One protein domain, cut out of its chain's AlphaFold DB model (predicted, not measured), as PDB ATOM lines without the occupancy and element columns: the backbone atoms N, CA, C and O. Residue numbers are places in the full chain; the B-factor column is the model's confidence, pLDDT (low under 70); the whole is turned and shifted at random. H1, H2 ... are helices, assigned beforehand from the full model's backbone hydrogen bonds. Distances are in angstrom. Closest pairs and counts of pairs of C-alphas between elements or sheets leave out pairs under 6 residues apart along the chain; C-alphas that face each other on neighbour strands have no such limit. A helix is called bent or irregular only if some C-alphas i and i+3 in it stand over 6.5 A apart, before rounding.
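What this domain is: This is residues 40 to 117 of the 118 residues of an uncharacterized protein of Rhodocyclaceae bacterium (UniProt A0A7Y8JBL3). The longest helix, H6, forms one side of the domain, and two shorter helices, H1 and H2, pack along it so that the three centres make a triangle. On the side of H2 away from H6, H3 and H4 meet as an L, with H4 farthest out, while the short H5 bridges H1 and H3. The printed part has 78 residues with six named helices, H1 to H6 in order along the chain, and no named strand; its class is all helix. It is compact and rounded, with a radius of gyration of the C-alphas of 11.4 A and spans of 33 by 26 by 20 A.

How they stand to each other: Begin with H6, residues 101 to 116. It touches H2, residues 55 to 64, at a shallow tilt of 31 degrees, opposite ways; the closest C-alphas, of Gln 57 and Ala 114, are 5.7 A apart. With residues 107 to 111 alone, H6 touches H1, residues 43 to 51, at a shallow tilt of 28 degrees, the same way, closest at the C-alphas of Leu 50 and Ile 111, 6.3 A apart. H1 and H2 are close but not clearly touching, with the C-alphas of Leu 50 and Phe 58 closest at 6.4 A. From H2 go on to H3, residues 66 to 73: the two only just touch, and only at the corner by their link, with the C-alphas of Glu 63 and Lys 69 closest at 5.1 A. H4, residues 76 to 86, touches H3 about perpendicular, at 83 degrees; look at the C-alphas of Val 72 and Gly 79, the closest, 5.4 A apart. H5, residues 93 to 96, touches H1, closest at the C-alphas of Ser 43 and Lys 93, 5.4 A, and H3, closest at those of Leu 68 and Asn 95, 6.4 A. H4 and H6 are apart. In H1, H2, H3 and H6 every O i to N i+4 pair is within hydrogen-bond range; in H4 5 of 7 are, and H5 is too short for such a pair.

Where its parts are: Find C-alpha 43 at (26.251, 32.410, 52.346), where H1 begins; it runs 12.1 A to Gln 51. H2 is 14.2 A long and H3 10.2 A. H4 begins at C-alpha 76, (24.774, 29.092, 27.777), and is 15.9 A long; it is irregular, with C-alphas 77 and 80 7.6 A apart. H5 measures 5.0 A. H6 runs 23.0 A, ending at C-alpha 116, (35.371, 50.870, 47.849).

The domain as a whole: The C-alphas of Ala 40 and Ala 77, the two farthest apart, are 34.8 A from each other. The printed part has no cut. The link from H4 to H5, six residues, is short, and the other links are tight. The mean pLDDT of the printed part is 94.0; look for low confidence at residue 40, the one printed residue under 70.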
ATOM      1  N   ALA A  40      32.743  31.363  59.231       56.75
ATOM      2  CA  ALA A  40      31.480  31.965  59.642       56.75
ATOM      3  C   ALA A  40      30.895  32.943  58.607       56.75
ATOM      4  O   ALA A  40      29.869  33.565  58.879       56.75
ATOM      5  N   LEU A  41      31.493  33.069  57.414       73.25
ATOM      6  CA  LEU A  41      30.899  33.858  56.336       73.25
ATOM      7  C   LEU A  41      29.645  33.156  55.807       73.25
ATOM      8  O   LEU A  41      29.699  32.293  54.926       73.25
ATOM      9  N   ASP A  42      28.505  33.538  56.380       89.56
ATOM     10  CA  ASP A  42      27.195  33.043  55.994       89.56
ATOM     11  C   ASP A  42      26.926  33.339  54.512       89.56
ATOM     12  O   ASP A  42      27.066  34.461  54.016       89.56
ATOM     13  N   SER A  43      26.522  32.305  53.778       93.06
ATOM     14  CA  SER A  43      26.251  32.410  52.346       93.06
ATOM     15  C   SER A  43      25.105  33.379  52.048       93.06
ATOM     16  O   SER A  43      25.101  33.988  50.977       93.06
ATOM     17  N   ALA A  44      24.137  33.537  52.965       94.12
ATOM     18  CA  ALA A  44      23.056  34.505  52.786       94.12
ATOM     19  C   ALA A  44      23.550  35.944  53.008       94.12
ATOM     20  O   ALA A  44      23.153  36.853  52.277       94.12
ATOM     21  N   ASP A  45      24.471  36.166  53.949       94.75
ATOM     22  CA  ASP A  45      25.174  37.445  54.079       94.75
ATOM     23  C   ASP A  45      25.965  37.812  52.823       94.75
ATOM     24  O   ASP A  45      25.831  38.929  52.309       94.75
ATOM     25  N   LEU A  46      26.750  36.873  52.293       96.38
ATOM     26  CA  LEU A  46      27.513  37.084  51.062       96.38
ATOM     27  C   LEU A  46      26.598  37.360  49.865       96.38
ATOM     28  O   LEU A  46      26.870  38.287  49.105       96.38
ATOM     29  N   GLU A  47      25.487  36.632  49.729       97.06
ATOM     30  CA  GLU A  47      24.465  36.898  48.711       97.06
ATOM     31  C   GLU A  47      23.928  38.328  48.819       97.06
ATOM     32  O   GLU A  47      23.986  39.079  47.844       97.06
ATOM     33  N   ARG A  48      23.468  38.744  50.007       96.44
ATOM     34  CA  ARG A  48      22.922  40.095  50.213       96.44
ATOM     35  C   ARG A  48      23.941  41.180  49.887       96.44
ATOM     36  O   ARG A  48      23.582  42.204  49.306       96.44
ATOM     37  N   ARG A  49      25.201  40.991  50.283       96.31
ATOM     38  CA  ARG A  49      26.281  41.948  50.001       96.31
ATOM     39  C   ARG A  49      26.588  42.009  48.504       96.31
ATOM     40  O   ARG A  49      26.700  43.107  47.966       96.31
ATOM     41  N   LEU A  50      26.656  40.857  47.836       96.88
ATOM     42  CA  LEU A  50      26.891  40.744  46.398       96.88
ATOM     43  C   LEU A  50      25.766  41.413  45.587       96.88
ATOM     44  O   LEU A  50      26.039  42.203  44.687       96.88
ATOM     45  N   GLN A  51      24.502  41.167  45.942       97.00
ATOM     46  CA  GLN A  51      23.316  41.714  45.264       97.00
ATOM     47  C   GLN A  51      23.168  43.239  45.383       97.00
ATOM     48  O   GLN A  51      22.484  43.853  44.565       97.00
ATOM     49  N   ARG A  52      23.794  43.865  46.387       96.31
ATOM     50  CA  ARG A  52      23.780  45.327  46.584       96.31
ATOM     51  C   ARG A  52      24.768  46.079  45.693       96.31
ATOM     52  O   ARG A  52      24.742  47.308  45.678       96.31
ATOM     53  N   LEU A  53      25.649  45.372  44.989       96.12
ATOM     54  CA  LEU A  53      26.581  45.982  44.050       96.12
ATOM     55  C   LEU A  53      25.844  46.527  42.815       96.12
ATOM     56  O   LEU A  53      24.786  46.031  42.420       96.12
ATOM     57  N   SER A  54      26.429  47.528  42.152       96.31
ATOM     58  CA  SER A  54      26.012  47.865  40.785       96.31
ATOM     59  C   SER A  54      26.277  46.683  39.847       96.31
ATOM     60  O   SER A  54      27.155  45.861  40.115       96.31
ATOM     61  N   TRP A  55      25.576  46.616  38.713       96.12
ATOM     62  CA  TRP A  55      25.768  45.537  37.738       96.12
ATOM     63  C   TRP A  55      27.240  45.336  37.340       96.12
ATOM     64  O   TRP A  55      27.738  44.212  37.317       96.12
ATOM     65  N   THR A  56      27.967  46.424  37.074       96.38
ATOM     66  CA  THR A  56      29.377  46.360  36.666       96.38
ATOM     67  C   THR A  56      30.270  45.785  37.767       96.38
ATOM     68  O   THR A  56      31.127  44.948  37.485       96.38
ATOM     69  N   GLN A  57      30.070  46.206  39.019       97.38
ATOM     70  CA  GLN A  57      30.799  45.675  40.177       97.38
ATOM     71  C   GLN A  57      30.453  44.201  40.410       97.38
ATOM     72  O   GLN A  57      31.350  43.370  40.514       97.38
ATOM     73  N   PHE A  58      29.158  43.876  40.415       97.56
ATOM     74  CA  PHE A  58      28.643  42.517  40.551       97.56
ATOM     75  C   PHE A  58      29.289  41.573  39.533       97.56
ATOM     76  O   PHE A  58      29.852  40.543  39.900       97.56
ATOM     77  N   LYS A  59      29.252  41.955  38.250       97.25
ATOM     78  CA  LYS A  59      29.780  41.142  37.157       97.25
ATOM     79  C   LYS A  59      31.266  40.843  37.358       97.25
ATOM     80  O   LYS A  59      31.651  39.682  37.285       97.25
ATOM     81  N   ARG A  60      32.075  41.858  37.687       97.38
ATOM     82  CA  ARG A  60      33.517  41.685  37.942       97.38
ATOM     83  C   ARG A  60      33.792  40.710  39.087       97.38
ATOM     84  O   ARG A  60      34.683  39.878  38.967       97.38
ATOM     85  N   VAL A  61      33.024  40.796  40.175       97.88
ATOM     86  CA  VAL A  61      33.168  39.890  41.326       97.88
ATOM     87  C   VAL A  61      32.826  38.449  40.938       97.88
ATOM     88  O   VAL A  61      33.595  37.539  41.238       97.88
ATOM     89  N   VAL A  62      31.713  38.230  40.231       97.19
ATOM     90  CA  VAL A  62      31.308  36.886  39.780       97.19
ATOM     91  C   VAL A  62      32.299  36.305  38.771       97.19
ATOM     92  O   VAL A  62      32.639  35.129  38.866       97.19
ATOM     93  N   GLU A  63      32.801  37.115  37.835       97.62
ATOM     94  CA  GLU A  63      33.815  36.692  36.861       97.62
ATOM     95  C   GLU A  63      35.143  36.288  37.521       97.62
ATOM     96  O   GLU A  63      35.828  35.403  37.009       97.62
ATOM     97  N   ALA A  64      35.495  36.909  38.651       97.50
ATOM     98  CA  ALA A  64      36.730  36.642  39.386       97.50
ATOM     99  C   ALA A  64      36.703  35.342  40.212       97.50
ATOM    100  O   ALA A  64      37.768  34.849  40.582       97.50
ATOM    101  N   ILE A  65      35.524  34.766  40.479       97.44
ATOM    102  CA  ILE A  65      35.379  33.475  41.170       97.44
ATOM    103  C   ILE A  65      35.017  32.385  40.146       97.44
ATOM    104  O   ILE A  65      33.866  32.330  39.698       97.44
ATOM    105  N   PRO A  66      35.940  31.463  39.794       96.94
ATOM    106  CA  PRO A  66      35.736  30.504  38.704       96.94
ATOM    107  C   PRO A  66      34.461  29.663  38.818       96.94
ATOM    108  O   PRO A  66      33.772  29.470  37.819       96.94
ATOM    109  N   LYS A  67      34.102  29.198  40.022       96.50
ATOM    110  CA  LYS A  67      32.877  28.410  40.241       96.50
ATOM    111  C   LYS A  67      31.598  29.222  40.019       96.50
ATOM    112  O   LYS A  67      30.649  28.703  39.439       96.50
ATOM    113  N   LEU A  68      31.566  30.488  40.445       96.62
ATOM    114  CA  LEU A  68      30.400  31.351  40.229       96.62
ATOM    115  C   LEU A  68      30.256  31.706  38.750       96.62
ATOM    116  O   LEU A  68      29.161  31.590  38.202       96.62
ATOM    117  N   LYS A  69      31.364  32.056  38.089       96.75
ATOM    118  CA  LYS A  69      31.402  32.259  36.639       96.75
ATOM    119  C   LYS A  69      30.900  31.026  35.887       96.75
ATOM    120  O   LYS A  69      30.015  31.150  35.046       96.75
ATOM    121  N   ALA A  70      31.397  29.838  36.235       96.12
ATOM    122  CA  ALA A  70      30.968  28.586  35.619       96.12
ATOM    123  C   ALA A  70      29.461  28.330  35.800       96.12
ATOM    124  O   ALA A  70      28.813  27.867  34.865       96.12
ATOM    125  N   SER A  71      28.881  28.677  36.957       94.38
ATOM    126  CA  SER A  71      27.426  28.608  37.157       94.38
ATOM    127  C   SER A  71      26.648  29.520  36.203       94.38
ATOM    128  O   SER A  71      25.555  29.147  35.788       94.38
ATOM    129  N   VAL A  72      27.181  30.694  35.848       95.25
ATOM    130  CA  VAL A  72      26.549  31.590  34.863       95.25
ATOM    131  C   VAL A  72      26.722  31.055  33.447       95.25
ATOM    132  O   VAL A  72      25.753  30.981  32.694       95.25
ATOM    133  N   ASP A  73      27.935  30.631  33.102       94.50
ATOM    134  CA  ASP A  73      28.263  30.109  31.775       94.50
ATOM    135  C   ASP A  73      27.498  28.804  31.469       94.50
ATOM    136  O   ASP A  73      27.172  28.527  30.314       94.50
ATOM    137  N   ALA A  74      27.113  28.036  32.498       93.38
ATOM    138  CA  ALA A  74      26.264  26.849  32.371       93.38
ATOM    139  C   ALA A  74      24.855  27.146  31.816       93.38
ATOM    140  O   ALA A  74      24.217  26.248  31.268       93.38
ATOM    141  N   TYR A  75      24.372  28.392  31.905       88.00
ATOM    142  CA  TYR A  75      23.124  28.823  31.261       88.00
ATOM    143  C   TYR A  75      23.277  29.067  29.747       88.00
ATOM    144  O   TYR A  75      22.297  29.374  29.065       88.00
ATOM    145  N   GLY A  76      24.487  28.926  29.197       90.19
ATOM    146  CA  GLY A  76      24.774  29.092  27.777       90.19
ATOM    147  C   GLY A  76      24.897  30.555  27.350       90.19
ATOM    148  O   GLY A  76      25.129  31.451  28.159       90.19
ATOM    149  N   ALA A  77      24.733  30.809  26.048       88.25
ATOM    150  CA  ALA A  77      25.048  32.099  25.421       88.25
ATOM    151  C   ALA A  77      24.303  33.310  26.021       88.25
ATOM    152  O   ALA A  77      24.785  34.437  25.923       88.25
ATOM    153  N   LEU A  78      23.144  33.089  26.650       93.12
ATOM    154  CA  LEU A  78      22.316  34.142  27.250       93.12
ATOM    155  C   LEU A  78      22.446  34.224  28.779       93.12
ATOM    156  O   LEU A  78      21.785  35.060  29.395       93.12
ATOM    157  N   GLY A  79      23.296  33.402  29.406       93.19
ATOM    158  CA  GLY A  79      23.420  33.325  30.866       93.19
ATOM    159  C   GLY A  79      23.707  34.676  31.516       93.19
ATOM    160  O   GLY A  79      23.019  35.087  32.448       93.19
ATOM    161  N   TRP A  80      24.650  35.430  30.950       94.94
ATOM    162  CA  TRP A  80      24.996  36.765  31.441       94.94
ATOM    163  C   TRP A  80      23.880  37.794  31.266       94.94
ATOM    164  O   TRP A  80      23.742  38.671  32.114       94.94
ATOM    165  N   GLN A  81      23.061  37.684  30.217       95.50
ATOM    166  CA  GLN A  81      21.911  38.573  30.019       95.50
ATOM    167  C   GLN A  81      20.808  38.275  31.039       95.50
ATOM    168  O   GLN A  81      20.242  39.194  31.629       95.50
ATOM    169  N   TYR A  82      20.544  36.991  31.295       94.25
ATOM    170  CA  TYR A  82      19.602  36.575  32.329       94.25
ATOM    171  C   TYR A  82      20.055  37.044  33.715       94.25
ATOM    172  O   TYR A  82      19.266  37.624  34.463       94.25
ATOM    173  N   VAL A  83      21.334  36.847  34.039       95.75
ATOM    174  CA  VAL A  83      21.911  37.317  35.298       95.75
ATOM    175  C   VAL A  83      21.838  38.839  35.387       95.75
ATOM    176  O   VAL A  83      21.365  39.338  36.395       95.75
ATOM    177  N   GLN A  84      22.173  39.587  34.333       96.56
ATOM    178  CA  GLN A  84      22.046  41.050  34.327       96.56
ATOM    179  C   GLN A  84      20.637  41.535  34.676       96.56
ATOM    180  O   GLN A  84      20.488  42.508  35.411       96.56
ATOM    181  N   ALA A  85      19.605  40.861  34.170       95.88
ATOM    182  CA  ALA A  85      18.220  41.234  34.431       95.88
ATOM    183  C   ALA A  85      17.739  40.872  35.848       95.88
ATOM    184  O   ALA A  85      16.785  41.474  36.333       95.88
ATOM    185  N   ASN A  86      18.377  39.900  36.511       95.81
ATOM    186  CA  ASN A  86      17.864  39.298  37.748       95.81
ATOM    187  C   ASN A  86      18.881  39.272  38.898       95.81
ATOM    188  O   ASN A  86      18.593  38.690  39.938       95.81
ATOM    189  N   TYR A  87      20.079  39.847  38.754       94.44
ATOM    190  CA  TYR A  87      21.178  39.586  39.692       94.44
ATOM    191  C   TYR A  87      20.851  39.978  41.136       94.44
ATOM    192  O   TYR A  87      21.344  39.316  42.041       94.44
ATOM    193  N   SER A  88      20.010  40.997  41.342       94.06
ATOM    194  CA  SER A  88      19.579  41.496  42.654       94.06
ATOM    195  C   SER A  88      18.488  40.653  43.325       94.06
ATOM    196  O   SER A  88      18.267  40.800  44.524       94.06
ATOM    197  N   THR A  89      17.805  39.780  42.577       92.94
ATOM    198  CA  THR A  89      16.705  38.926  43.067       92.94
ATOM    199  C   THR A  89      16.992  37.433  42.914       92.94
ATOM    200  O   THR A  89      16.323  36.605  43.530       92.94
ATOM    201  N   TYR A  90      17.990  37.072  42.110       89.44
ATOM    202  CA  TYR A  90      18.396  35.697  41.864       89.44
ATOM    203  C   TYR A  90      19.008  35.061  43.116       89.44
ATOM    204  O   TYR A  90      19.798  35.686  43.821       89.44
ATOM    205  N   HIS A  91      18.684  33.788  43.352       91.75
ATOM    206  CA  HIS A  91      19.111  33.023  44.524       91.75
ATOM    207  C   HIS A  91      20.569  32.530  44.414       91.75
ATOM    208  O   HIS A  91      20.834  31.345  44.184       91.75
ATOM    209  N   TRP A  92      21.526  33.438  44.596       95.12
ATOM    210  CA  TRP A  92      22.968  33.170  44.589       95.12
ATOM    211  C   TRP A  92      23.437  32.288  45.733       95.12
ATOM    212  O   TRP A  92      24.444  31.599  45.565       95.12
ATOM    213  N   LYS A  93      22.708  32.244  46.853       95.56
ATOM    214  CA  LYS A  93      23.093  31.452  48.027       95.56
ATOM    215  C   LYS A  93      23.497  30.021  47.671       95.56
ATOM    216  O   LYS A  93      24.536  29.557  48.116       95.56
ATOM    217  N   LYS A  94      22.739  29.337  46.802       94.12
ATOM    218  CA  LYS A  94      23.048  27.951  46.392       94.12
ATOM    219  C   LYS A  94      24.369  27.819  45.631       94.12
ATOM    220  O   LYS A  94      24.988  26.762  45.683       94.12
ATOM    221  N   ASN A  95      24.779  28.850  44.896       95.56
ATOM    222  CA  ASN A  95      26.076  28.874  44.224       95.56
ATOM    223  C   ASN A  95      27.201  29.171  45.224       95.56
ATOM    224  O   ASN A  95      28.257  28.553  45.140       95.56
ATOM    225  N   ILE A  96      26.947  30.054  46.193       96.50
ATOM    226  CA  ILE A  96      27.894  30.413  47.259       96.50
ATOM    227  C   ILE A  96      28.105  29.242  48.234       96.50
ATOM    228  O   ILE A  96      29.230  28.982  48.634       96.50
ATOM    229  N   ASP A  97      27.064  28.460  48.535       95.44
ATOM    230  CA  ASP A  97      27.135  27.254  49.379       95.44
ATOM    231  C   ASP A  97      28.063  26.164  48.804       95.44
ATOM    232  O   ASP A  97      28.491  25.266  49.525       95.44
ATOM    233  N   ARG A  98      28.364  26.214  47.498       95.19
ATOM    234  CA  ARG A  98      29.287  25.286  46.817       95.19
ATOM    235  C   ARG A  98      30.744  25.750  46.868       95.19
ATOM    236  O   ARG A  98      31.630  25.019  46.413       95.19
ATOM    237  N   LEU A  99      30.978  26.967  47.348       95.31
ATOM    238  CA  LEU A  99      32.310  27.512  47.541       95.31
ATOM    239  C   LEU A  99      32.913  26.939  48.826       95.31
ATOM    240  O   LEU A  99      32.237  26.805  49.852       95.31
ATOM    241  N   ASP A 100      34.198  26.613  48.784       93.88
ATOM    242  CA  ASP A 100      34.937  26.283  49.997       93.88
ATOM    243  C   ASP A 100      35.198  27.542  50.850       93.88
ATOM    244  O   ASP A 100      34.762  28.651  50.530       93.88
ATOM    245  N   ALA A 101      35.831  27.375  52.012       91.81
ATOM    246  CA  ALA A 101      36.076  28.492  52.924       91.81
ATOM    247  C   ALA A 101      37.009  29.557  52.315       91.81
ATOM    248  O   ALA A 101      36.776  30.749  52.500       91.81
ATOM    249  N   ALA A 102      38.028  29.145  51.555       93.00
ATOM    250  CA  ALA A 102      38.972  30.072  50.938       93.00
ATOM    251  C   ALA A 102      38.300  30.872  49.813       93.00
ATOM    252  O   ALA A 102      38.464  32.086  49.724       93.00
ATOM    253  N   GLU A 103      37.477  30.214  49.000       95.50
ATOM    254  CA  GLU A 103      36.692  30.872  47.955       95.50
ATOM    255  C   GLU A 103      35.653  31.843  48.535       95.50
ATOM    256  O   GLU A 103      35.434  32.918  47.971       95.50
ATOM    257  N   ARG A 104      35.027  31.511  49.674       95.75
ATOM    258  CA  ARG A 104      34.108  32.426  50.376       95.75
ATOM    259  C   ARG A 104      34.824  33.645  50.944       95.75
ATOM    260  O   ARG A 104      34.294  34.750  50.825       95.75
ATOM    261  N   GLN A 105      36.033  33.469  51.474       95.00
ATOM    262  CA  GLN A 105      36.878  34.590  51.882       95.00
ATOM    263  C   GLN A 105      37.191  35.509  50.709       95.00
ATOM    264  O   GLN A 105      36.979  36.717  50.781       95.00
ATOM    265  N   GLN A 106      37.650  34.918  49.606       96.12
ATOM    266  CA  GLN A 106      37.993  35.658  48.403       96.12
ATOM    267  C   GLN A 106      36.776  36.423  47.868       96.12
ATOM    268  O   GLN A 106      36.895  37.584  47.484       96.12
ATOM    269  N   LEU A 107      35.591  35.806  47.876       97.56
ATOM    270  CA  LEU A 107      34.349  36.474  47.499       97.56
ATOM    271  C   LEU A 107      34.061  37.682  48.403       97.56
ATOM    272  O   LEU A 107      33.741  38.753  47.888       97.56
ATOM    273  N   ALA A 108      34.188  37.537  49.724       96.44
ATOM    274  CA  ALA A 108      33.982  38.637  50.665       96.44
ATOM    275  C   ALA A 108      34.935  39.812  50.390       96.44
ATOM    276  O   ALA A 108      34.490  40.955  50.286       96.44
ATOM    277  N   GLU A 109      36.222  39.519  50.198       96.31
ATOM    278  CA  GLU A 109      37.251  40.519  49.907       96.31
ATOM    279  C   GLU A 109      36.984  41.251  48.588       96.31
ATOM    280  O   GLU A 109      37.058  42.479  48.531       96.31
ATOM    281  N   LEU A 110      36.617  40.520  47.534       97.75
ATOM    282  CA  LEU A 110      36.276  41.105  46.238       97.75
ATOM    283  C   LEU A 110      35.038  42.002  46.319       97.75
ATOM    284  O   LEU A 110      35.007  43.059  45.687       97.75
ATOM    285  N   ILE A 111      34.028  41.615  47.104       96.44
ATOM    286  CA  ILE A 111      32.843  42.448  47.337       96.44
ATOM    287  C   ILE A 111      33.236  43.749  48.045       96.44
ATOM    288  O   ILE A 111      32.787  44.824  47.640       96.44
ATOM    289  N   ASP A 112      34.077  43.680  49.076       95.31
ATOM    290  CA  ASP A 112      34.498  44.868  49.824       95.31
ATOM    291  C   ASP A 112      35.349  45.809  48.967       95.31
ATOM    292  O   ASP A 112      35.104  47.019  48.949       95.31
ATOM    293  N   GLN A 113      36.267  45.263  48.166       95.44
ATOM    294  CA  GLN A 113      37.041  46.030  47.187       95.44
ATOM    295  C   GLN A 113      36.139  46.691  46.140       95.44
ATOM    296  O   GLN A 113      36.309  47.870  45.829       95.44
ATOM    297  N   ALA A 114      35.147  45.963  45.620       95.06
ATOM    298  CA  ALA A 114      34.229  46.485  44.615       95.06
ATOM    299  C   ALA A 114      33.384  47.653  45.148       95.06
ATOM    300  O   ALA A 114      33.102  48.574  44.388       95.06
ATOM    301  N   ARG A 115      33.013  47.643  46.436       90.94
ATOM    302  CA  ARG A 115      32.278  48.745  47.090       90.94
ATOM    303  C   ARG A 115      33.136  49.976  47.356       90.94
ATOM    304  O   ARG A 115      32.598  51.077  47.390       90.94
ATOM    305  N   ALA A 116      34.429  49.783  47.599       88.19
ATOM    306  CA  ALA A 116      35.371  50.870  47.849       88.19
ATOM    307  C   ALA A 116      35.850  51.551  46.555       88.19
ATOM    308  O   ALA A 116      36.355  52.672  46.608       88.19
ATOM    309  N   ALA A 117      35.707  50.887  45.405       76.44
ATOM    310  CA  ALA A 117      36.033  51.459  44.107       76.44
ATOM    311  C   ALA A 117      34.966  52.497  43.681       76.44
ATOM    312  O   ALA A 117      33.780  52.152  43.685       76.44
TER     313      ALA A 117